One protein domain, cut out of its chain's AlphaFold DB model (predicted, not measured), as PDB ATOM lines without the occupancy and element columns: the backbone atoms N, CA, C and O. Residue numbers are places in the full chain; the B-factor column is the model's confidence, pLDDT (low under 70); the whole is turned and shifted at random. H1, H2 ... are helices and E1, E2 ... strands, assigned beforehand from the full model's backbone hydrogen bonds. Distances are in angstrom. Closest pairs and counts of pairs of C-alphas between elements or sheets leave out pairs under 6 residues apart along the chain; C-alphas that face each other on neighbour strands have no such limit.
ATOM      1  N   PRO A  34     201.453 134.075 102.451       48.91
ATOM      2  CA  PRO A  34     201.579 134.920 101.261       48.91
ATOM      3  C   PRO A  34     200.318 135.764 100.982       48.91
ATOM      4  O   PRO A  34     200.428 136.972 100.768       48.91
ATOM      5  N   ASN A  35     199.128 135.184 101.190       61.84
ATOM      6  CA  ASN A  35     197.835 135.874 101.088       61.84
ATOM      7  C   ASN A  35     197.709 137.120 101.982       61.84
ATOM      8  O   ASN A  35     197.069 138.090 101.594       61.84
ATOM      9  N   ARG A  36     198.294 137.143 103.188       57.75
ATOM     10  CA  ARG A  36     198.165 138.294 104.098       57.75
ATOM     11  C   ARG A  36     198.992 139.492 103.634       57.75
ATOM     12  O   ARG A  36     198.545 140.624 103.792       57.75
ATOM     13  N   ILE A  37     200.182 139.259 103.078       66.00
ATOM     14  CA  ILE A  37     201.022 140.332 102.521       66.00
ATOM     15  C   ILE A  37     200.347 140.925 101.282       66.00
ATOM     16  O   ILE A  37     200.314 142.144 101.131       66.00
ATOM     17  N   GLU A  38     199.769 140.080 100.431       70.25
ATOM     18  CA  GLU A  38     198.999 140.514  99.263       70.25
ATOM     19  C   GLU A  38     197.769 141.334  99.660       70.25
ATOM     20  O   GLU A  38     197.572 142.423  99.128       70.25
ATOM     21  N   ILE A  39     197.013 140.891 100.670       68.50
ATOM     22  CA  ILE A  39     195.890 141.659 101.225       68.50
ATOM     23  C   ILE A  39     196.353 143.036 101.715       68.50
ATOM     24  O   ILE A  39     195.699 144.033 101.427       68.50
ATOM     25  N   LEU A  40     197.472 143.121 102.445       71.06
ATOM     26  CA  LEU A  40     197.987 144.404 102.941       71.06
ATOM     27  C   LEU A  40     198.408 145.344 101.804       71.06
ATOM     28  O   LEU A  40     198.075 146.525 101.852       71.06
ATOM     29  N   ARG A  41     199.072 144.822 100.766       80.56
ATOM     30  CA  ARG A  41     199.412 145.604  99.565       80.56
ATOM     31  C   ARG A  41     198.170 146.125  98.857       80.56
ATOM     32  O   ARG A  41     198.156 147.259  98.394       80.56
ATOM     33  N   GLU A  42     197.124 145.311  98.796       82.06
ATOM     34  CA  GLU A  42     195.869 145.716  98.184       82.06
ATOM     35  C   GLU A  42     195.152 146.794  99.013       82.06
ATOM     36  O   GLU A  42     194.628 147.750  98.448       82.06
ATOM     37  N   TRP A  43     195.212 146.732 100.348       81.50
ATOM     38  CA  TRP A  43     194.754 147.836 101.205       81.50
ATOM     39  C   TRP A  43     195.526 149.138 100.952       81.50
ATOM     40  O   TRP A  43     194.905 150.197 100.858       81.50
ATOM     41  N   ASP A  44     196.854 149.075 100.814       84.38
ATOM     42  CA  ASP A  44     197.669 150.247 100.468       84.38
ATOM     43  C   ASP A  44     197.282 150.810  99.090       84.38
ATOM     44  O   ASP A  44     197.109 152.023  98.955       84.38
ATOM     45  N   ARG A  45     197.040 149.941  98.097       90.00
ATOM     46  CA  ARG A  45     196.552 150.334  96.764       90.00
ATOM     47  C   ARG A  45     195.214 151.069  96.844       90.00
ATOM     48  O   ARG A  45     195.043 152.105  96.204       90.00
ATOM     49  N   LEU A  46     194.264 150.552  97.627       89.81
ATOM     50  CA  LEU A  46     192.957 151.183  97.829       89.81
ATOM     51  C   LEU A  46     193.084 152.541  98.530       89.81
ATOM     52  O   LEU A  46     192.423 153.502  98.132       89.81
ATOM     53  N   ARG A  47     193.973 152.648  99.526       88.88
ATOM     54  CA  ARG A  47     194.281 153.919 100.194       88.88
ATOM     55  C   ARG A  47     194.809 154.953  99.199       88.88
ATOM     56  O   ARG A  47     194.275 156.058  99.157       88.88
ATOM     57  N   GLU A  48     195.805 154.595  98.394       90.25
ATOM     58  CA  GLU A  48     196.399 155.490  97.391       90.25
ATOM     59  C   GLU A  48     195.395 155.902  96.310       90.25
ATOM     60  O   GLU A  48     195.332 157.073  95.931       90.25
ATOM     61  N   ALA A  49     194.572 154.960  95.838       91.31
ATOM     62  CA  ALA A  49     193.504 155.249  94.887       91.31
ATOM     63  C   ALA A  49     192.491 156.247  95.469       91.31
ATOM     64  O   ALA A  49     192.075 157.182  94.783       91.31
ATOM     65  N   TRP A  50     192.136 156.098  96.748       92.94
ATOM     66  CA  TRP A  50     191.271 157.052  97.433       92.94
ATOM     67  C   TRP A  50     191.876 158.447  97.516       92.94
ATOM     68  O   TRP A  50     191.220 159.412  97.118       92.94
ATOM     69  N   ASP A  51     193.120 158.559  97.976       90.75
ATOM     70  CA  ASP A  51     193.796 159.852  98.108       90.75
ATOM     71  C   ASP A  51     193.926 160.564  96.756       90.75
ATOM     72  O   ASP A  51     193.768 161.781  96.678       90.75
ATOM     73  N   LYS A  52     194.155 159.806  95.677       91.31
ATOM     74  CA  LYS A  52     194.310 160.348  94.324       91.31
ATOM     75  C   LYS A  52     192.993 160.778  93.675       91.31
ATOM     76  O   LYS A  52     193.006 161.690  92.852       91.31
ATOM     77  N   THR A  53     191.886 160.088  93.955       92.50
ATOM     78  CA  THR A  53     190.666 160.205  93.132       92.50
ATOM     79  C   THR A  53     189.439 160.673  93.906       92.50
ATOM     80  O   THR A  53     188.605 161.380  93.347       92.50
ATOM     81  N   TYR A  54     189.314 160.308  95.181       92.38
ATOM     82  CA  TYR A  54     188.065 160.457  95.936       92.38
ATOM     83  C   TYR A  54     188.179 161.406  97.129       92.38
ATOM     84  O   TYR A  54     187.157 161.890  97.615       92.38
ATOM     85  N   ALA A  55     189.394 161.721  97.585       87.62
ATOM     86  CA  ALA A  55     189.637 162.621  98.711       87.62
ATOM     87  C   ALA A  55     188.926 163.979  98.574       87.62
ATOM     88  O   ALA A  55     188.228 164.414  99.496       87.62
ATOM     89  N   ASP A  56     189.049 164.615  97.406       87.12
ATOM     90  CA  ASP A  56     188.482 165.942  97.155       87.12
ATOM     91  C   ASP A  56     186.962 165.920  97.108       87.12
ATOM     92  O   ASP A  56     186.337 166.827  97.649       87.12
ATOM     93  N   ALA A  57     186.351 164.880  96.532       88.50
ATOM     94  CA  ALA A  57     184.900 164.691  96.527       88.50
ATOM     95  C   ALA A  57     184.374 164.243  97.901       88.50
ATOM     96  O   ALA A  57     183.243 164.557  98.277       88.50
ATOM     97  N   GLY A  58     185.210 163.561  98.688       91.00
ATOM     98  CA  GLY A  58     184.820 162.956  99.955       91.00
ATOM     99  C   GLY A  58     183.846 161.791  99.781       91.00
ATOM    100  O   GLY A  58     183.084 161.477 100.697       91.00
ATOM    101  N   GLU A  59     183.827 161.189  98.600       94.88
ATOM    102  CA  GLU A  59     182.915 160.116  98.238       94.88
ATOM    103  C   GLU A  59     183.551 159.233  97.170       94.88
ATOM    104  O   GLU A  59     184.196 159.733  96.249       94.88
ATOM    105  N   GLY A  60     183.381 157.922  97.308       94.19
ATOM    106  CA  GLY A  60     183.966 156.952  96.396       94.19
ATOM    107  C   GLY A  60     183.514 155.524  96.693       94.19
ATOM    108  O   GLY A  60     182.856 155.278  97.709       94.19
ATOM    109  N   PRO A  61     183.861 154.569  95.821       92.88
ATOM    110  CA  PRO A  61     183.455 153.184  95.977       92.88
ATOM    111  C   PRO A  61     184.061 152.592  97.253       92.88
ATOM    112  O   PRO A  61     185.231 152.813  97.572       92.88
ATOM    113  N   ALA A  62     183.252 151.819  97.969       89.25
ATOM    114  CA  ALA A  62     183.690 150.984  99.072       89.25
ATOM    115  C   ALA A  62     184.157 149.640  98.512       89.25
ATOM    116  O   ALA A  62     183.354 148.739  98.262       89.25
ATOM    117  N   GLN A  63     185.460 149.553  98.263       85.75
ATOM    118  CA  GLN A  63     186.113 148.382  97.694       85.75
ATOM    119  C   GLN A  63     186.731 147.521  98.789       85.75
ATOM    120  O   GLN A  63     187.227 148.030  99.795       85.75
ATOM    121  N   VAL A  64     186.727 146.211  98.578       76.50
ATOM    122  CA  VAL A  64     187.508 145.265  99.382       76.50
ATOM    123  C   VAL A  64     188.700 144.744  98.583       76.50
ATOM    124  O   VAL A  64     188.695 144.821  97.349       76.50
ATOM    125  N   PRO A  65     189.737 144.210  99.255       71.38
ATOM    126  CA  PRO A  65     190.814 143.522  98.563       71.38
ATOM    127  C   PRO A  65     190.281 142.460  97.595       71.38
ATOM    128  O   PRO A  65     189.466 141.629  97.985       71.38
ATOM    129  N   GLY A  66     190.720 142.512  96.335       71.44
ATOM    130  CA  GLY A  66     190.155 141.710  95.239       71.44
ATOM    131  C   GLY A  66     189.256 142.501  94.280       71.44
ATOM    132  O   GLY A  66     188.883 141.982  93.232       71.44
ATOM    133  N   GLY A  67     188.960 143.768  94.587       72.69
ATOM    134  CA  GLY A  67     188.332 144.715  93.659       72.69
ATOM    135  C   GLY A  67     186.803 144.699  93.638       72.69
ATOM    136  O   GLY A  67     186.205 145.479  92.899       72.69
ATOM    137  N   GLU A  68     186.161 143.862  94.454       81.44
ATOM    138  CA  GLU A  68     184.707 143.881  94.617       81.44
ATOM    139  C   GLU A  68     184.254 145.219  95.223       81.44
ATOM    140  O   GLU A  68     184.821 145.702  96.208       81.44
ATOM    141  N   ILE A  69     183.223 145.819  94.623       85.00
ATOM    142  CA  ILE A  69     182.587 147.048  95.104       85.00
ATOM    143  C   ILE A  69     181.342 146.652  95.891       85.00
ATOM    144  O   ILE A  69     180.381 146.137  95.324       85.00
ATOM    145  N   LEU A  70     181.342 146.938  97.191       86.06
ATOM    146  CA  LEU A  70     180.238 146.591  98.090       86.06
ATOM    147  C   LEU A  70     179.196 147.709  98.227       86.06
ATOM    148  O   LEU A  70     178.095 147.480  98.728       86.06
ATOM    149  N   GLY A  71     179.554 148.926  97.819       91.81
ATOM    150  CA  GLY A  71     178.737 150.124  97.971       91.81
ATOM    151  C   GLY A  71     179.582 151.387  97.856       91.81
ATOM    152  O   GLY A  71     180.584 151.410  97.137       91.81
ATOM    153  N   THR A  72     179.215 152.420  98.609       94.75
ATOM    154  CA  THR A  72     179.841 153.747  98.545       94.75
ATOM    155  C   THR A  72     180.209 154.239  99.938       94.75
ATOM    156  O   THR A  72     179.382 154.209 100.855       94.75
ATOM    157  N   TYR A  73     181.435 154.740 100.090       95.69
ATOM    158  CA  TYR A  73     181.849 155.519 101.251       95.69
ATOM    159  C   TYR A  73     181.537 156.997 101.036       95.69
ATOM    160  O   TYR A  73     181.920 157.566 100.017       95.69
ATOM    161  N   LYS A  74     180.907 157.637 102.024       95.81
ATOM    162  CA  LYS A  74     180.633 159.083 102.054       95.81
ATOM    163  C   LYS A  74     181.243 159.684 103.320       95.81
ATOM    164  O   LYS A  74     181.011 159.164 104.410       95.81
ATOM    165  N   VAL A  75     182.000 160.775 103.201       95.19
ATOM    166  CA  VAL A  75     182.620 161.464 104.346       95.19
ATOM    167  C   VAL A  75     181.834 162.705 104.754       95.19
ATOM    168  O   VAL A  75     181.418 163.492 103.906       95.19
ATOM    169  N   ILE A  76     181.687 162.923 106.058       95.62
ATOM    170  CA  ILE A  76     181.101 164.139 106.624       95.62
ATOM    171  C   ILE A  76     181.875 164.598 107.855       95.62
ATOM    172  O   ILE A  76     182.251 163.797 108.707       95.62
ATOM    173  N   SER A  77     182.119 165.901 107.966       94.38
ATOM    174  CA  SER A  77     182.758 166.490 109.147       94.38
ATOM    175  C   SER A  77     181.757 167.253 110.004       94.38
ATOM    176  O   SER A  77     180.915 167.986 109.493       94.38
ATOM    177  N   VAL A  78     181.884 167.129 111.319       93.88
ATOM    178  CA  VAL A  78     181.089 167.884 112.293       93.88
ATOM    179  C   VAL A  78     182.002 168.878 112.996       93.88
ATOM    180  O   VAL A  78     183.075 168.490 113.463       93.88
ATOM    181  N   THR A  79     181.605 170.146 113.084       92.56
ATOM    182  CA  THR A  79     182.360 171.192 113.787       92.56
ATOM    183  C   THR A  79     181.719 171.629 115.089       92.56
ATOM    184  O   THR A  79     180.498 171.651 115.210       92.56
ATOM    185  N   ASN A  80     182.550 172.046 116.036       89.06
ATOM    186  CA  ASN A  80     182.115 172.730 117.247       89.06
ATOM    187  C   ASN A  80     181.690 174.185 116.977       89.06
ATOM    188  O   ASN A  80     181.810 174.681 115.852       89.06
ATOM    189  N   ALA A  81     181.241 174.875 118.028       86.00
ATOM    190  CA  ALA A  81     180.860 176.290 117.973       86.00
ATOM    191  C   ALA A  81     181.988 177.222 117.476       86.00
ATOM    192  O   ALA A  81     181.721 178.229 116.827       86.00
ATOM    193  N   ALA A  82     183.254 176.862 117.709       86.38
ATOM    194  CA  ALA A  82     184.422 177.606 117.227       86.38
ATOM    195  C   ALA A  82     184.802 177.292 115.760       86.38
ATOM    196  O   ALA A  82     185.852 177.724 115.287       86.38
ATOM    197  N   GLY A  83     184.007 176.491 115.040       86.56
ATOM    198  CA  GLY A  83     184.265 176.100 113.648       86.56
ATOM    199  C   GLY A  83     185.371 175.048 113.465       86.56
ATOM    200  O   GLY A  83     185.683 174.657 112.333       86.56
ATOM    201  N   LYS A  84     185.947 174.543 114.561       88.00
ATOM    202  CA  LYS A  84     186.943 173.466 114.554       88.00
ATOM    203  C   LYS A  84     186.245 172.123 114.370       88.00
ATOM    204  O   LYS A  84     185.202 171.872 114.962       88.00
ATOM    205  N   VAL A  85     186.836 171.234 113.573       88.19
ATOM    206  CA  VAL A  85     186.317 169.871 113.377       88.19
ATOM    207  C   VAL A  85     186.378 169.098 114.695       88.19
ATOM    208  O   VAL A  85     187.460 168.858 115.233       88.19
ATOM    209  N   SER A  86     185.209 168.710 115.198       86.56
ATOM    210  CA  SER A  86     185.040 167.847 116.368       86.56
ATOM    211  C   SER A  86     185.303 166.389 116.005       86.56
ATOM    212  O   SER A  86     185.956 165.672 116.762       86.56
ATOM    213  N   GLY A  87     184.827 165.964 114.833       88.62
ATOM    214  CA  GLY A  87     185.042 164.627 114.293       88.62
ATOM    215  C   GLY A  87     184.705 164.559 112.808       88.62
ATOM    216  O   GLY A  87     183.852 165.305 112.321       88.62
ATOM    217  N   THR A  88     185.378 163.658 112.101       91.62
ATOM    218  CA  THR A  88     185.083 163.322 110.708       91.62
ATOM    219  C   THR A  88     184.607 161.881 110.665       91.62
ATOM    220  O   THR A  88     185.233 160.999 111.249       91.62
ATOM    221  N   PHE A  89     183.488 161.657 109.996       93.38
ATOM    222  CA  PHE A  89     182.796 160.384 109.948       93.38
ATOM    223  C   PHE A  89     182.767 159.865 108.523       93.38
ATOM    224  O   PHE A  89     182.573 160.637 107.583       93.38
ATOM    225  N   PHE A  90     182.903 158.555 108.390       94.44
ATOM    226  CA  PHE A  90     182.598 157.839 107.166       94.44
ATOM    227  C   PHE A  90     181.304 157.060 107.335       94.44
ATOM    228  O   PHE A  90     181.067 156.436 108.369       94.44
ATOM    229  N   LEU A  91     180.489 157.106 106.290       96.06
ATOM    230  CA  LEU A  91     179.277 156.325 106.124       96.06
ATOM    231  C   LEU A  91     179.540 155.307 105.021       96.06
ATOM    232  O   LEU A  91     179.904 155.705 103.914       96.06
ATOM    233  N   PHE A  92     179.344 154.025 105.304       94.81
ATOM    234  CA  PHE A  92     179.196 153.026 104.252       94.81
ATOM    235  C   PHE A  92     177.723 152.944 103.883       94.81
ATOM    236  O   PHE A  92     176.864 152.781 104.754       94.81
ATOM    237  N   THR A  93     177.444 153.066 102.593       94.88
ATOM    238  CA  THR A  93     176.090 153.036 102.052       94.88
ATOM    239  C   THR A  93     175.980 151.978 100.971       94.88
ATOM    240  O   THR A  93     176.899 151.811 100.169       94.88
ATOM    241  N   ARG A  94     174.854 151.271 100.947       92.69
ATOM    242  CA  ARG A  94     174.503 150.307  99.903       92.69
ATOM    243  C   ARG A  94     173.018 150.466  99.624       92.69
ATOM    244  O   ARG A  94     172.247 150.494 100.575       92.69
ATOM    245  N   GLU A  95     172.650 150.583  98.348       88.81
ATOM    246  CA  GLU A  95     171.250 150.786  97.929       88.81
ATOM    247  C   GLU A  95     170.607 152.007  98.622       88.81
ATOM    248  O   GLU A  95     169.466 151.960  99.057       88.81
ATOM    249  N   GLU A  96     171.371 153.099  98.760       85.69
ATOM    250  CA  GLU A  96     170.983 154.333  99.475       85.69
ATOM    251  C   GLU A  96     170.656 154.176 100.970       85.69
ATOM    252  O   GLU A  96     170.255 155.136 101.621       85.69
ATOM    253  N   GLU A  97     170.918 153.013 101.567       91.56
ATOM    254  CA  GLU A  97     170.818 152.824 103.011       91.56
ATOM    255  C   GLU A  97     172.188 152.943 103.672       91.56
ATOM    256  O   GLU A  97     173.191 152.410 103.185       91.56
ATOM    257  N   VAL A  98     172.241 153.615 104.824       95.38
ATOM    258  CA  VAL A  98     173.439 153.624 105.664       95.38
ATOM    259  C   VAL A  98     173.566 152.300 106.406       95.38
ATOM    260  O   VAL A  98     172.681 151.865 107.138       95.38
ATOM    261  N   ARG A  99     174.706 151.656 106.201       92.00
ATOM    262  CA  ARG A  99     174.993 150.300 106.657       92.00
ATOM    263  C   ARG A  99     176.075 150.280 107.732       92.00
ATOM    264  O   ARG A  99     175.967 149.512 108.685       92.00
ATOM    265  N   GLU A 100     177.062 151.171 107.623       92.81
ATOM    266  CA  GLU A 100     178.076 151.381 108.660       92.81
ATOM    267  C   GLU A 100     178.351 152.868 108.904       92.81
ATOM    268  O   GLU A 100     178.230 153.697 108.000       92.81
ATOM    269  N   LEU A 101     178.793 153.179 110.121       93.75
ATOM    270  CA  LEU A 101     179.285 154.485 110.541       93.75
ATOM    271  C   LEU A 101     180.549 154.307 111.382       93.75
ATOM    272  O   LEU A 101     180.555 153.541 112.346       93.75
ATOM    273  N   PHE A 102     181.588 155.085 111.093       89.00
ATOM    274  CA  PHE A 102     182.782 155.142 111.936       89.00
ATOM    275  C   PHE A 102     183.457 156.511 111.905       89.00
ATOM    276  O   PHE A 102     183.227 157.312 110.997       89.00
ATOM    277  N   ILE A 103     184.273 156.791 112.923       86.00
ATOM    278  CA  ILE A 103     185.032 158.040 113.037       86.00
ATOM    279  C   ILE A 103     186.436 157.808 112.500       86.00
ATOM    280  O   ILE A 103     187.142 156.955 113.025       86.00
ATOM    281  N   THR A 104     186.880 158.647 111.565       82.38
ATOM    282  CA  THR A 104     188.276 158.640 111.120       82.38
ATOM    283  C   THR A 104     189.181 159.469 112.012       82.38
ATOM    284  O   THR A 104     188.847 160.585 112.418       82.38
ATOM    285  N   ALA A 105     190.382 158.940 112.251       75.12
ATOM    286  CA  ALA A 105     191.474 159.708 112.825       75.12
ATOM    287  C   ALA A 105     191.913 160.806 111.831       75.12
ATOM    288  O   ALA A 105     192.148 160.505 110.656       75.12
ATOM    289  N   PRO A 106     192.008 162.081 112.256       75.56
ATOM    290  CA  PRO A 106     192.559 163.141 111.430       75.56
ATOM    291  C   PRO A 106     194.014 162.856 111.071       75.56
ATOM    292  O   PRO A 106     194.777 162.322 111.875       75.56
ATOM    293  N   GLN A 107     194.434 163.304 109.892       76.56
ATOM    294  CA  GLN A 107     195.825 163.250 109.465       76.56
ATOM    295  C   GLN A 107     196.317 164.661 109.135       76.56
ATOM    296  O   GLN A 107     195.652 165.454 108.471       76.56
ATOM    297  N   ARG A 108     197.482 165.029 109.663       76.25
ATOM    298  CA  ARG A 108     198.122 166.322 109.460       76.25
ATOM    299  C   ARG A 108     198.445 166.493 107.981       76.25
ATOM    300  O   ARG A 108     199.378 165.876 107.484       76.25
ATOM    301  N   GLY A 109     197.725 167.408 107.340       77.31
ATOM    302  CA  GLY A 109     197.966 167.769 105.945       77.31
ATOM    303  C   GLY A 109     197.510 166.713 104.942       77.31
ATOM    304  O   GLY A 109     197.863 166.835 103.778       77.31
ATOM    305  N   LEU A 110     196.744 165.705 105.377       82.25
ATOM    306  CA  LEU A 110     196.176 164.686 104.498       82.25
ATOM    307  C   LEU A 110     194.646 164.670 104.622       82.25
ATOM    308  O   LEU A 110     194.114 164.939 105.708       82.25
ATOM    309  N   PRO A 111     193.935 164.370 103.526       85.31
ATOM    310  CA  PRO A 111     192.487 164.246 103.539       85.31
ATOM    311  C   PRO A 111     192.022 163.015 104.346       85.31
ATOM    312  O   PRO A 111     192.796 162.091 104.607       85.31
ATOM    313  N   PRO A 112     190.743 162.978 104.758       88.38
ATOM    314  CA  PRO A 112     190.118 161.776 105.307       88.38
ATOM    315  C   PRO A 112     190.166 160.598 104.325       88.38
ATOM    316  O   PRO A 112     189.840 160.763 103.148       88.38
ATOM    317  N   ASN A 113     190.480 159.399 104.823       89.44
ATOM    318  CA  ASN A 113     190.573 158.192 104.003       89.44
ATOM    319  C   ASN A 113     189.999 156.969 104.754       89.44
ATOM    320  O   ASN A 113     190.470 156.669 105.855       89.44
ATOM    321  N   PRO A 114     188.999 156.256 104.193       87.69
ATOM    322  CA  PRO A 114     188.324 155.145 104.866       87.69
ATOM    323  C   PRO A 114     189.170 153.862 104.917       87.69
ATOM    324  O   PRO A 114     188.847 152.951 105.680       87.69
ATOM    325  N   TYR A 115     190.246 153.789 104.125       85.12
ATOM    326  CA  TYR A 115     191.178 152.658 104.059       85.12
ATOM    327  C   TYR A 115     192.351 152.798 105.031       85.12
ATOM    328  O   TYR A 115     193.131 151.862 105.215       85.12
ATOM    329  N   VAL A 116     192.483 153.952 105.690       79.88
ATOM    330  CA  VAL A 116     193.444 154.114 106.780       79.88
ATOM    331  C   VAL A 116     192.974 153.277 107.954       79.88
ATOM    332  O   VAL A 116     191.852 153.418 108.434       79.88
ATOM    333  N   ARG A 117     193.834 152.382 108.424       69.44
ATOM    334  CA  ARG A 117     193.508 151.518 109.552       69.44
ATOM    335  C   ARG A 117     193.834 152.231 110.855       69.44
ATOM    336  O   ARG A 117     194.966 152.653 111.066       69.44
ATOM    337  N   SER A 118     192.825 152.351 111.704       67.25
ATOM    338  CA  SER A 118     192.955 152.775 113.094       67.25
ATOM    339  C   SER A 118     191.913 152.038 113.937       67.25
ATOM    340  O   SER A 118     190.846 151.699 113.415       67.25
ATOM    341  N   PRO A 119     192.160 151.826 115.234       60.72
ATOM    342  CA  PRO A 119     191.174 151.365 116.191       60.72
ATOM    343  C   PRO A 119     189.803 152.032 116.084       60.72
ATOM    344  O   PRO A 119     188.781 151.349 116.043       60.72
ATOM    345  N   LEU A 120     189.770 153.359 115.929       65.75
ATOM    346  CA  LEU A 120     188.526 154.123 115.769       65.75
ATOM    347  C   LEU A 120     187.762 153.778 114.482       65.75
ATOM    348  O   LEU A 120     186.534 153.850 114.458       65.75
ATOM    349  N   ASN A 121     188.481 153.378 113.432       66.31
ATOM    350  CA  ASN A 121     187.892 152.912 112.181       66.31
ATOM    351  C   ASN A 121     187.441 151.454 112.253       66.31
ATOM    352  O   ASN A 121     186.673 151.042 111.390       66.31
ATOM    353  N   VAL A 122     187.921 150.656 113.208       63.94
ATOM    354  CA  VAL A 122     187.548 149.238 113.341       63.94
ATOM    355  C   VAL A 122     186.334 149.074 114.254       63.94
ATOM    356  O   VAL A 122     185.471 148.245 113.965       63.94
ATOM    357  N   VAL A 123     186.208 149.901 115.296       68.31
ATOM    358  CA  VAL A 123     184.999 149.954 116.130       68.31
ATOM    359  C   VAL A 123     183.932 150.787 115.404       68.31
ATOM    360  O   VAL A 123     183.725 151.973 115.659       68.31
ATOM    361  N   ARG A 124     183.298 150.163 114.407       80.25
ATOM    362  CA  ARG A 124     182.239 150.761 113.583       80.25
ATOM    363  C   ARG A 124     180.881 150.454 114.187       80.25
ATOM    364  O   ARG A 124     180.643 149.348 114.649       80.25
ATOM    365  N   TRP A 125     179.958 151.401 114.101       87.69
ATOM    366  CA  TRP A 125     178.545 151.062 114.204       87.69
ATOM    367  C   TRP A 125     178.105 150.391 112.900       87.69
ATOM    368  O   TRP A 125     178.396 150.915 111.824       87.69
ATOM    369  N   LYS A 126     177.405 149.258 112.991       86.94
ATOM    370  CA  LYS A 126     176.907 148.490 111.842       86.94
ATOM    371  C   LYS A 126     175.461 148.088 112.074       86.94
ATOM    372  O   LYS A 126     175.139 147.514 113.115       86.94
ATOM    373  N   ILE A 127     174.598 148.348 111.098       85.44
ATOM    374  CA  ILE A 127     173.158 148.117 111.263       85.44
ATOM    375  C   ILE A 127     172.828 146.640 111.530       85.44
ATOM    376  O   ILE A 127     172.058 146.344 112.439       85.44
ATOM    377  N   TRP A 128     173.491 145.706 110.840       81.00
ATOM    378  CA  TRP A 128     173.238 144.271 111.013       81.00
ATOM    379  C   TRP A 128     173.703 143.731 112.369       81.00
ATOM    380  O   TRP A 128     173.124 142.770 112.866       81.00
ATOM    381  N   SER A 164     195.844 145.217 116.419       46.81
ATOM    382  CA  SER A 164     195.994 146.676 116.360       46.81
ATOM    383  C   SER A 164     195.083 147.398 117.362       46.81
ATOM    384  O   SER A 164     195.336 148.557 117.664       46.81
ATOM    385  N   LEU A 165     194.084 146.701 117.916       48.03
ATOM    386  CA  LEU A 165     193.270 147.136 119.045       48.03
ATOM    387  C   LEU A 165     193.902 146.647 120.351       48.03
ATOM    388  O   LEU A 165     194.127 145.440 120.537       48.03
ATOM    389  N   LEU A 166     194.154 147.549 121.295       47.66
ATOM    390  CA  LEU A 166     194.475 147.155 122.663       47.66
ATOM    391  C   LEU A 166     193.197 146.654 123.361       47.66
ATOM    392  O   LEU A 166     192.126 147.217 123.144       47.66
ATOM    393  N   PRO A 167     193.272 145.634 124.240       42.12
ATOM    394  CA  PRO A 167     192.109 145.122 124.984       42.12
ATOM    395  C   PRO A 167     191.366 146.192 125.791       42.12
ATOM    396  O   PRO A 167     190.210 146.015 126.153       42.12
ATOM    397  N   ARG A 168     192.048 147.303 126.090       44.38
ATOM    398  CA  ARG A 168     191.493 148.452 126.794       44.38
ATOM    399  C   ARG A 168     191.319 149.677 125.906       44.38
ATOM    400  O   ARG A 168     191.002 150.719 126.452       44.38
ATOM    401  N   ASP A 169     191.469 149.606 124.585       45.38
ATOM    402  CA  ASP A 169     191.100 150.742 123.723       45.38
ATOM    403  C   ASP A 169     189.606 151.079 123.845       45.38
ATOM    404  O   ASP A 169     189.214 152.196 123.533       45.38
ATOM    405  N   GLU A 170     188.779 150.174 124.383       42.56
ATOM    406  CA  GLU A 170     187.394 150.448 124.787       42.56
ATOM    407  C   GLU A 170     187.270 151.260 126.091       42.56
ATOM    408  O   GLU A 170     186.403 152.130 126.191       42.56
ATOM    409  N   GLU A 171     188.150 151.037 127.078       38.59
ATOM    410  CA  GLU A 171     188.265 151.872 128.293       38.59
ATOM    411  C   GLU A 171     189.020 153.186 128.006       38.59
ATOM    412  O   GLU A 171     188.753 154.226 128.611       38.59
ATOM    413  N   TYR A 172     189.942 153.139 127.042       40.59
ATOM    414  CA  TYR A 172     190.836 154.190 126.586       40.59
ATOM    415  C   TYR A 172     190.526 154.572 125.134       40.59
ATOM    416  O   TYR A 172     191.457 154.718 124.342       40.59
ATOM    417  N   VAL A 173     189.259 154.841 124.780       45.97
ATOM    418  CA  VAL A 173     188.904 155.564 123.536       45.97
ATOM    419  C   VAL A 173     189.389 157.026 123.663       45.97
ATOM    420  O   VAL A 173     188.639 158.003 123.616       45.97
ATOM    421  N   PHE A 174     190.689 157.193 123.898       48.09
ATOM    422  CA  PHE A 174     191.458 158.409 123.820       48.09
ATOM    423  C   PHE A 174     191.833 158.543 122.370       48.09
ATOM    424  O   PHE A 174     192.902 158.140 121.919       48.09
ATOM    425  N   SER A 175     190.898 159.153 121.662       50.31
ATOM    426  CA  SER A 175     191.233 160.132 120.660       50.31
ATOM    427  C   SER A 175     192.104 159.662 119.498       50.31
ATOM    428  O   SER A 175     192.427 160.509 118.713       50.31
ATOM    429  N   GLY A 176     192.496 158.405 119.282       52.16
ATOM    430  CA  GLY A 176     193.543 158.100 118.291       52.16
ATOM    431  C   GLY A 176     194.911 158.691 118.677       52.16
ATOM    432  O   GLY A 176     195.694 159.079 117.811       52.16
ATOM    433  N   LEU A 177     195.189 158.833 119.982       55.78
ATOM    434  CA  LEU A 177     196.479 159.328 120.482       55.78
ATOM    435  C   LEU A 177     197.601 158.310 120.245       55.78
ATOM    436  O   LEU A 177     198.680 158.688 119.800       55.78
ATOM    437  N   TRP A 178     197.336 157.029 120.509       54.78
ATOM    438  CA  TRP A 178     198.287 155.946 120.251       54.78
ATOM    439  C   TRP A 178     198.594 155.812 118.755       54.78
ATOM    440  O   TRP A 178     199.753 155.793 118.351       54.78
ATOM    441  N   ASP A 179     197.553 155.851 117.927       58.00
ATOM    442  CA  ASP A 179     197.638 155.930 116.466       58.00
ATOM    443  C   ASP A 179     198.501 157.102 115.992       58.00
ATOM    444  O   ASP A 179     199.418 156.930 115.190       58.00
ATOM    445  N   ALA A 180     198.273 158.293 116.556       60.53
ATOM    446  CA  ALA A 180     199.080 159.478 116.286       60.53
ATOM    447  C   ALA A 180     200.554 159.326 116.703       60.53
ATOM    448  O   ALA A 180     201.417 159.984 116.120       60.53
ATOM    449  N   MET A 181     200.856 158.478 117.692       60.31
ATOM    450  CA  MET A 181     202.230 158.158 118.090       60.31
ATOM    451  C   MET A 181     202.879 157.119 117.169       60.31
ATOM    452  O   MET A 181     204.074 157.226 116.901       60.31
ATOM    453  N   GLN A 182     202.126 156.125 116.686       60.19
ATOM    454  CA  GLN A 182     202.664 155.053 115.842       60.19
ATOM    455  C   GLN A 182     202.785 155.443 114.366       60.19
ATOM    456  O   GLN A 182     203.713 155.010 113.685       60.19
ATOM    457  N   ASN A 183     201.873 156.277 113.868       59.94
ATOM    458  CA  ASN A 183     201.784 156.610 112.455       59.94
ATOM    459  C   ASN A 183     202.099 158.088 112.227       59.94
ATOM    460  O   ASN A 183     201.377 158.991 112.660       59.94
ATOM    461  N   LYS A 184     203.173 158.347 111.477       58.41
ATOM    462  CA  LYS A 184     203.592 159.706 111.128       58.41
ATOM    463  C   LYS A 184     202.448 160.450 110.438       58.41
ATOM    464  O   LYS A 184     201.938 160.023 109.410       58.41
ATOM    465  N   GLY A 185     202.087 161.602 110.993       65.94
ATOM    466  CA  GLY A 185     201.042 162.456 110.441       65.94
ATOM    467  C   GLY A 185     199.651 162.170 110.996       65.94
ATOM    468  O   GLY A 185     198.815 163.056 110.896       65.94
ATOM    469  N   GLN A 186     199.384 161.044 111.659       70.19
ATOM    470  CA  GLN A 186     198.107 160.872 112.351       70.19
ATOM    471  C   GLN A 186     197.995 161.839 113.538       70.19
ATOM    472  O   GLN A 186     198.984 162.270 114.137       70.19
ATOM    473  N   ARG A 187     196.770 162.265 113.830       68.44
ATOM    474  CA  ARG A 187     196.439 163.175 114.921       68.44
ATOM    475  C   ARG A 187     195.244 162.643 115.684       68.44
ATOM    476  O   ARG A 187     194.353 162.048 115.081       68.44
ATOM    477  N   PRO A 188     195.160 162.961 116.980       66.50
ATOM    478  CA  PRO A 188     194.029 162.517 117.741       66.50
ATOM    479  C   PRO A 188     192.705 163.244 117.391       66.50
ATOM    480  O   PRO A 188     192.666 164.472 117.277       66.50
ATOM    481  N   VAL A 189     191.597 162.501 117.293       68.69
ATOM    482  CA  VAL A 189     190.196 162.942 117.406       68.69
ATOM    483  C   VAL A 189     189.934 163.474 118.815       68.69
ATOM    484  O   VAL A 189     189.763 162.724 119.770       68.69
ATOM    485  N   THR A 190     189.850 164.790 118.972       66.81
ATOM    486  CA  THR A 190     189.677 165.404 120.304       66.81
ATOM    487  C   THR A 190     188.234 165.792 120.636       66.81
ATOM    488  O   THR A 190     187.936 166.022 121.805       66.81
ATOM    489  N   GLY A 191     187.330 165.836 119.650       78.81
ATOM    490  CA  GLY A 191     185.964 166.338 119.837       78.81
ATOM    491  C   GLY A 191     184.862 165.280 119.911       78.81
ATOM    492  O   GLY A 191     183.738 165.625 120.272       78.81
ATOM    493  N   VAL A 192     185.148 164.008 119.605       84.00
ATOM    494  CA  VAL A 192     184.168 162.907 119.670       84.00
ATOM    495  C   VAL A 192     184.784 161.682 120.331       84.00
ATOM    496  O   VAL A 192     185.925 161.321 120.062       84.00
ATOM    497  N   THR A 193     184.019 161.036 121.202       80.38
ATOM    498  CA  THR A 193     184.373 159.767 121.841       80.38
ATOM    499  C   THR A 193     183.355 158.713 121.460       80.38
ATOM    500  O   THR A 193     182.160 158.910 121.677       80.38
ATOM    501  N   LEU A 194     183.827 157.600 120.911       78.62
ATOM    502  CA  LEU A 194     183.008 156.409 120.750       78.62
ATOM    503  C   LEU A 194     182.860 155.714 122.108       78.62
ATOM    504  O   LEU A 194     183.814 155.610 122.867       78.62
ATOM    505  N   LEU A 195     181.652 155.275 122.418       78.44
ATOM    506  CA  LEU A 195     181.287 154.559 123.629       78.44
ATOM    507  C   LEU A 195     180.654 153.234 123.184       78.44
ATOM    508  O   LEU A 195     179.480 153.236 122.782       78.44
ATOM    509  N   PRO A 196     181.416 152.129 123.202       72.19
ATOM    510  CA  PRO A 196     180.898 150.809 122.878       72.19
ATOM    511  C   PRO A 196     179.677 150.456 123.729       72.19
ATOM    512  O   PRO A 196     179.456 150.991 124.818       72.19
ATOM    513  N   ALA A 197     178.836 149.578 123.199       71.94
ATOM    514  CA  ALA A 197     177.615 149.154 123.862       71.94
ATOM    515  C   ALA A 197     177.367 147.680 123.565       71.94
ATOM    516  O   ALA A 197     177.499 147.264 122.417       71.94
ATOM    517  N   ASN A 198     176.947 146.925 124.581       69.19
ATOM    518  CA  ASN A 198     176.739 145.474 124.481       69.19
ATOM    519  C   ASN A 198     175.651 145.084 123.472       69.19
ATOM    520  O   ASN A 198     175.636 143.966 122.983       69.19
ATOM    521  N   ASN A 199     174.737 146.004 123.157       71.25
ATOM    522  CA  ASN A 199     173.704 145.807 122.146       71.25
ATOM    523  C   ASN A 199     174.168 146.195 120.728       71.25
ATOM    524  O   ASN A 199     173.323 146.451 119.874       71.25
ATOM    525  N   CYS A 200     175.478 146.356 120.515       76.75
ATOM    526  CA  CYS A 200     176.121 146.818 119.277       76.75
ATOM    527  C   CYS A 200     175.700 148.213 118.782       76.75
ATOM    528  O   CYS A 200     176.302 148.762 117.863       76.75
ATOM    529  N   ASP A 201     174.732 148.863 119.433       86.56
ATOM    530  CA  ASP A 201     174.334 150.235 119.138       86.56
ATOM    531  C   ASP A 201     175.233 151.218 119.896       86.56
ATOM    532  O   ASP A 201     174.859 151.830 120.907       86.56
ATOM    533  N   HIS A 202     176.480 151.303 119.426       84.25
ATOM    534  CA  HIS A 202     177.514 152.163 119.989       84.25
ATOM    535  C   HIS A 202     177.053 153.621 120.064       84.25
ATOM    536  O   HIS A 202     176.290 154.107 119.230       84.25
ATOM    537  N   ARG A 203     177.517 154.344 121.081       88.00
ATOM    538  CA  ARG A 203     177.180 155.753 121.297       88.00
ATOM    539  C   ARG A 203     178.359 156.647 120.938       88.00
ATOM    540  O   ARG A 203     179.509 156.279 121.107       88.00
ATOM    541  N   PHE A 204     178.066 157.859 120.502       89.44
ATOM    542  CA  PHE A 204     179.034 158.866 120.104       89.44
ATOM    543  C   PHE A 204     178.829 160.090 120.990       89.44
ATOM    544  O   PHE A 204     177.774 160.724 120.951       89.44
ATOM    545  N   ARG A 205     179.816 160.394 121.834       89.69
ATOM    546  CA  ARG A 205     179.819 161.538 122.746       89.69
ATOM    547  C   ARG A 205     180.625 162.679 122.142       89.69
ATOM    548  O   ARG A 205     181.851 162.611 122.094       89.69
ATOM    549  N   PHE A 206     179.939 163.735 121.736       89.88
ATOM    550  CA  PHE A 206     180.541 164.988 121.298       89.88
ATOM    551  C   PHE A 206     180.907 165.841 122.518       89.88
ATOM    552  O   PHE A 206     180.081 166.035 123.412       89.88
ATOM    553  N   ARG A 207     182.148 166.335 122.571       85.38
ATOM    554  CA  ARG A 207     182.681 167.144 123.678       85.38
ATOM    555  C   ARG A 207     182.731 168.614 123.252       85.38
ATOM    556  O   ARG A 207     183.697 169.025 122.619       85.38
ATOM    557  N   ASP A 208     181.696 169.384 123.585       82.00
ATOM    558  CA  ASP A 208     181.602 170.808 123.222       82.00
ATOM    559  C   ASP A 208     180.916 171.643 124.318       82.00
ATOM    560  O   ASP A 208     179.877 172.262 124.104       82.00
ATOM    561  N   GLY A 209     181.446 171.583 125.545       79.19
ATOM    562  CA  GLY A 209     180.863 172.291 126.690       79.19
ATOM    563  C   GLY A 209     179.382 171.945 126.897       79.19
ATOM    564  O   GLY A 209     179.025 170.768 126.952       79.19
ATOM    565  N   THR A 210     178.527 172.966 126.984       73.44
ATOM    566  CA  THR A 210     177.065 172.829 127.127       73.44
ATOM    567  C   THR A 210     176.360 172.304 125.875       73.44
ATOM    568  O   THR A 210     175.243 171.803 125.977       73.44
ATOM    569  N   ASP A 211     176.995 172.392 124.703       72.31
ATOM    570  CA  ASP A 211     176.468 171.866 123.439       72.31
ATOM    571  C   ASP A 211     176.902 170.424 123.155       72.31
ATOM    572  O   ASP A 211     176.415 169.796 122.208       72.31
ATOM    573  N   GLY A 212     177.777 169.868 123.999       83.62
ATOM    574  CA  GLY A 212     178.123 168.456 123.974       83.62
ATOM    575  C   GLY A 212     176.902 167.569 124.223       83.62
ATOM    576  O   GLY A 212     176.050 167.856 125.060       83.62
ATOM    577  N   PHE A 213     176.818 166.452 123.505       91.56
ATOM    578  CA  PHE A 213     175.754 165.469 123.694       91.56
ATOM    579  C   PHE A 213     176.230 164.066 123.330       91.56
ATOM    580  O   PHE A 213     177.269 163.877 122.696       91.56
ATOM    581  N   THR A 214     175.464 163.064 123.756       92.94
ATOM    582  CA  THR A 214     175.701 161.661 123.408       92.94
ATOM    583  C   THR A 214     174.545 161.150 122.559       92.94
ATOM    584  O   THR A 214     173.388 161.337 122.925       92.94
ATOM    585  N   VAL A 215     174.848 160.485 121.447       94.56
ATOM    586  CA  VAL A 215     173.849 159.936 120.519       94.56
ATOM    587  C   VAL A 215     174.197 158.506 120.132       94.56
ATOM    588  O   VAL A 215     175.368 158.159 120.030       94.56
ATOM    589  N   ARG A 216     173.185 157.658 119.950       93.94
ATOM    590  CA  ARG A 216     173.360 156.279 119.473       93.94
ATOM    591  C   ARG A 216     173.691 156.259 117.982       93.94
ATOM    592  O   ARG A 216     173.187 157.102 117.242       93.94
ATOM    593  N   GLY A 217     174.480 155.289 117.533       93.94
ATOM    594  CA  GLY A 217     174.814 155.106 116.123       93.94
ATOM    595  C   GLY A 217     173.569 154.939 115.255       93.94
ATOM    596  O   GLY A 217     173.479 155.580 114.213       93.94
ATOM    597  N   SER A 218     172.553 154.234 115.763       94.44
ATOM    598  CA  SER A 218     171.242 154.062 115.121       94.44
ATOM    599  C   SER A 218     170.499 155.365 114.818       94.44
ATOM    600  O   SER A 218     169.690 155.404 113.898       94.44
ATOM    601  N   LYS A 219     170.785 156.451 115.548       96.25
ATOM    602  CA  LYS A 219     170.262 157.796 115.254       96.25
ATOM    603  C   LYS A 219     171.262 158.667 114.504       96.25
ATOM    604  O   LYS A 219     170.878 159.462 113.651       96.25
ATOM    605  N   LEU A 220     172.547 158.541 114.830       96.81
ATOM    606  CA  LEU A 220     173.594 159.366 114.238       96.81
ATOM    607  C   LEU A 220     173.827 159.024 112.763       96.81
ATOM    608  O   LEU A 220     173.962 159.937 111.952       96.81
ATOM    609  N   ALA A 221     173.870 157.739 112.408       96.62
ATOM    610  CA  ALA A 221     174.178 157.308 111.049       96.62
ATOM    611  C   ALA A 221     173.113 157.773 110.038       96.62
ATOM    612  O   ALA A 221     173.504 158.403 109.050       96.62
ATOM    613  N   PRO A 222     171.793 157.604 110.286       96.38
ATOM    614  CA  PRO A 222     170.767 158.148 109.395       96.38
ATOM    615  C   PRO A 222     170.779 159.679 109.331       96.38
ATOM    616  O   PRO A 222     170.637 160.244 108.250       96.38
ATOM    617  N   ALA A 223     171.019 160.369 110.454       97.25
ATOM    618  CA  ALA A 223     171.105 161.832 110.481       97.25
ATOM    619  C   ALA A 223     172.240 162.364 109.595       97.25
ATOM    620  O   ALA A 223     172.038 163.262 108.779       97.25
ATOM    621  N   LEU A 224     173.437 161.795 109.736       97.25
ATOM    622  CA  LEU A 224     174.593 162.159 108.920       97.25
ATOM    623  C   LEU A 224     174.390 161.795 107.446       97.25
ATOM    624  O   LEU A 224     174.830 162.536 106.567       97.25
ATOM    625  N   HIS A 225     173.714 160.679 107.172       96.62
ATOM    626  CA  HIS A 225     173.381 160.269 105.815       96.62
ATOM    627  C   HIS A 225     172.412 161.245 105.138       96.62
ATOM    628  O   HIS A 225     172.704 161.702 104.036       96.62
ATOM    629  N   ALA A 226     171.334 161.646 105.818       95.69
ATOM    630  CA  ALA A 226     170.382 162.635 105.307       95.69
ATOM    631  C   ALA A 226     171.068 163.974 104.984       95.69
ATOM    632  O   ALA A 226     170.824 164.584 103.945       95.69
ATOM    633  N   VAL A 227     171.997 164.406 105.842       96.50
ATOM    634  CA  VAL A 227     172.809 165.604 105.596       96.50
ATOM    635  C   VAL A 227     173.700 165.430 104.360       96.50
ATOM    636  O   VAL A 227     173.765 166.328 103.525       96.50
ATOM    637  N   ARG A 228     174.351 164.269 104.194       95.25
ATOM    638  CA  ARG A 228     175.133 163.975 102.981       95.25
ATOM    639  C   ARG A 228     174.272 163.965 101.719       95.25
ATOM    640  O   ARG A 228     174.727 164.482 100.702       95.25
ATOM    641  N   GLN A 229     173.059 163.415 101.778       93.75
ATOM    642  CA  GLN A 229     172.105 163.421 100.662       93.75
ATOM    643  C   GLN A 229     171.667 164.841 100.280       93.75
ATOM    644  O   GLN A 229     171.468 165.119  99.103       93.75
ATOM    645  N   ALA A 230     171.613 165.764 101.245       94.06
ATOM    646  CA  ALA A 230     171.383 167.187 100.990       94.06
ATOM    647  C   ALA A 230     172.600 167.919 100.374       94.06
ATOM    648  O   ALA A 230     172.545 169.127 100.162       94.06
ATOM    649  N   GLY A 231     173.704 167.217 100.093       94.19
ATOM    650  CA  GLY A 231     174.915 167.774  99.480       94.19
ATOM    651  C   GLY A 231     175.928 168.339 100.478       94.19
ATOM    652  O   GLY A 231     177.063 168.638 100.106       94.19
ATOM    653  N   GLU A 232     175.575 168.412 101.759       95.69
ATOM    654  CA  GLU A 232     176.453 168.947 102.794       95.69
ATOM    655  C   GLU A 232     177.599 167.982 103.089       95.69
ATOM    656  O   GLU A 232     177.409 166.773 103.196       95.69
ATOM    657  N   ARG A 233     178.816 168.505 103.249       94.25
ATOM    658  CA  ARG A 233     180.014 167.715 103.618       94.25
ATOM    659  C   ARG A 233     180.571 168.086 104.983       94.25
ATOM    660  O   ARG A 233     181.413 167.378 105.542       94.25
ATOM    661  N   LYS A 234     180.112 169.209 105.526       95.25
ATOM    662  CA  LYS A 234     180.562 169.753 106.797       95.25
ATOM    663  C   LYS A 234     179.404 170.487 107.456       95.25
ATOM    664  O   LYS A 234     178.861 171.403 106.861       95.25
ATOM    665  N   ILE A 235     179.062 170.113 108.685       95.88
ATOM    666  CA  ILE A 235     177.974 170.747 109.444       95.88
ATOM    667  C   ILE A 235     178.407 171.116 110.857       95.88
ATOM    668  O   ILE A 235     179.350 170.546 111.405       95.88
ATOM    669  N   SER A 236     177.686 172.050 111.473       94.69
ATOM    670  CA  SER A 236     177.870 172.367 112.888       94.69
ATOM    671  C   SER A 236     177.238 171.304 113.794       94.69
ATOM    672  O   SER A 236     176.270 170.633 113.422       94.69
ATOM    673  N   LEU A 237     177.748 171.188 115.020       93.19
ATOM    674  CA  LEU A 237     177.180 170.328 116.055       93.19
ATOM    675  C   LEU A 237     175.728 170.710 116.380       93.19
ATOM    676  O   LEU A 237     174.889 169.837 116.590       93.19
ATOM    677  N   HIS A 238     175.417 172.008 116.358       91.94
ATOM    678  CA  HIS A 238     174.062 172.518 116.544       91.94
ATOM    679  C   HIS A 238     173.108 172.017 115.449       91.94
ATOM    680  O   HIS A 238     172.052 171.463 115.755       91.94
ATOM    681  N   THR A 239     173.508 172.130 114.178       94.38
ATOM    682  CA  THR A 239     172.743 171.608 113.034       94.38
ATOM    683  C   THR A 239     172.522 170.105 113.168       94.38
ATOM    684  O   THR A 239     171.402 169.630 113.001       94.38
ATOM    685  N   LEU A 240     173.563 169.351 113.540       95.56
ATOM    686  CA  LEU A 240     173.452 167.909 113.749       95.56
ATOM    687  C   LEU A 240     172.402 167.563 114.816       95.56
ATOM    688  O   LEU A 240     171.579 166.674 114.599       95.56
ATOM    689  N   ARG A 241     172.386 168.282 115.948       92.81
ATOM    690  CA  ARG A 241     171.373 168.088 117.003       92.81
ATOM    691  C   ARG A 241     169.958 168.303 116.477       92.81
ATOM    692  O   ARG A 241     169.075 167.511 116.793       92.81
ATOM    693  N   GLN A 242     169.749 169.340 115.668       93.00
ATOM    694  CA  GLN A 242     168.441 169.623 115.076       93.00
ATOM    695  C   GLN A 242     167.993 168.526 114.108       93.00
ATOM    696  O   GLN A 242     166.826 168.144 114.133       93.00
ATOM    697  N   VAL A 243     168.902 168.000 113.279       95.50
ATOM    698  CA  VAL A 243     168.592 166.891 112.361       95.50
ATOM    699  C   VAL A 243     168.219 165.635 113.148       95.50
ATOM    700  O   VAL A 243     167.184 165.039 112.879       95.50
ATOM    701  N   ILE A 244     169.004 165.276 114.169       95.69
ATOM    702  CA  ILE A 244     168.725 164.109 115.022       95.69
ATOM    703  C   ILE A 244     167.379 164.245 115.742       95.69
ATOM    704  O   ILE A 244     166.678 163.256 115.907       95.69
ATOM    705  N   ALA A 245     167.009 165.448 116.185       91.75
ATOM    706  CA  ALA A 245     165.736 165.677 116.869       91.75
ATOM    707  C   ALA A 245     164.506 165.499 115.959       91.75
ATOM    708  O   ALA A 245     163.398 165.352 116.468       91.75
ATOM    709  N   ARG A 246     164.691 165.524 114.633       89.81
ATOM    710  CA  ARG A 246     163.631 165.345 113.628       89.81
ATOM    711  C   ARG A 246     163.496 163.894 113.137       89.81
ATOM    712  O   ARG A 246     162.596 163.637 112.344       89.81
ATOM    713  N   LEU A 247     164.374 162.990 113.592       84.06
ATOM    714  CA  LEU A 247     164.411 161.555 113.272       84.06
ATOM    715  C   LEU A 247     164.020 160.691 114.484       84.06
ATOM    716  O   LEU A 247     163.130 159.839 114.320       84.06
TER     717      LEU A 247
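What this domain is: This is residues 34 to 128 and 164 to 247 of the 247 residues of an uncharacterized protein of Corynebacterium sp. HMSC034A01 (UniProt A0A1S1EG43). A strongly twisted five-stranded sheet, E1 to E4 with the short E8, curls round helix H4; a small three-stranded sheet, E5 E6 E7, sits at the first end of H4, and H5 packs across H4. The long helix H1 makes one end of the longest axis and only grazes the large sheet, while H3 and the unnamed residues 164 to 176 lie loosely at the outside. The 179 printed residues hold five named helices and eight named strands, in the order H1 E1 E2 E3 E4 H2 H3 E5 E6 E7 H4 E8 H5. The class is mixed; the large sheet is branched and mixed in direction, and the small one is antiparallel in the order E5 E6 E7. The whole is compact, with a radius of gyration of the C-alphas of 15.7 A and spans of 51 by 35 by 35 A.

Where its parts are: H1, residues 34 to 53, starts at C-alpha 34 (201.579, 134.920, 101.261) and is 28.7 A long. E1 is residues 59 to 63, E2 69 to 79 and 30.5 A, E3 85 to 94 and 26.5 A, and E4 97 to 104 and 20.1 A, bending by 52 degrees at residue 100. H2 is residues 119 to 122, H3 177 to 182, E5 192 to 195, E6 203 to 206 and E7 213 to 216. H4, residues 217 to 229, is 17.8 A long. E8 is residues 234 to 236, and H5, 237 to 245, ends at C-alpha 245 (165.736, 165.677, 116.869).

How they stand to each other: E1 E2 E3 E4 form a meander, each strand the antiparallel neighbour of the one before; E5 E6 E7 form another. E1 and E8 lie on one side of E2, E3 on the other. N 62 and O 71 are 2.8 A apart across E1 and E2, N 74 and O 91 2.9 A across E2 and E3, N 92 and O 100 2.9 A across E3 and E4, and N 235 and O 77 2.9 A across the parallel E2 and E8. H4 is on this sheet; its closest C-alphas with E4 are those of Leu 101 and Ala 221, 5.9 A. With residues 219 to 224 alone, H4 touches H5, only just about perpendicular at 71 degrees; the closest C-alphas are those of Ala 223 and Ile 244, 5.6 A. The small sheet has N 193 and O 205 at 2.8 A across E5 and E6, and N 204 and O 215 at 2.8 A across E6 and E7. H1 grazes the large sheet with residues 43 to 53, its closest C-alphas with E1 being those of Trp 50 and Gly 60, 7.4 A. H2 is on the large sheet, over none of its strands, and is close to but not clearly touching H3, with the C-alphas of Pro 119 and Asp 179 at 7.9 A. In H1, H3 and H5 every O i to N i+4 pair is within hydrogen-bond range, in H4 8 of 9; H2 is too short for such a pair.

The domain as a whole: The C-alphas of Pro 34 and Thr 210, the two farthest apart, are 52.0 A apart. Residues 129 to 163 are not printed, and C-alphas 128 and 164 are 23.5 A apart across the cut. Of the links printed whole, that from E4 to H2 is long, with 14 residues. The mean pLDDT of the printed part is 81.2; among the 39 residues under 70 are 117 to 123 and 164 to 185.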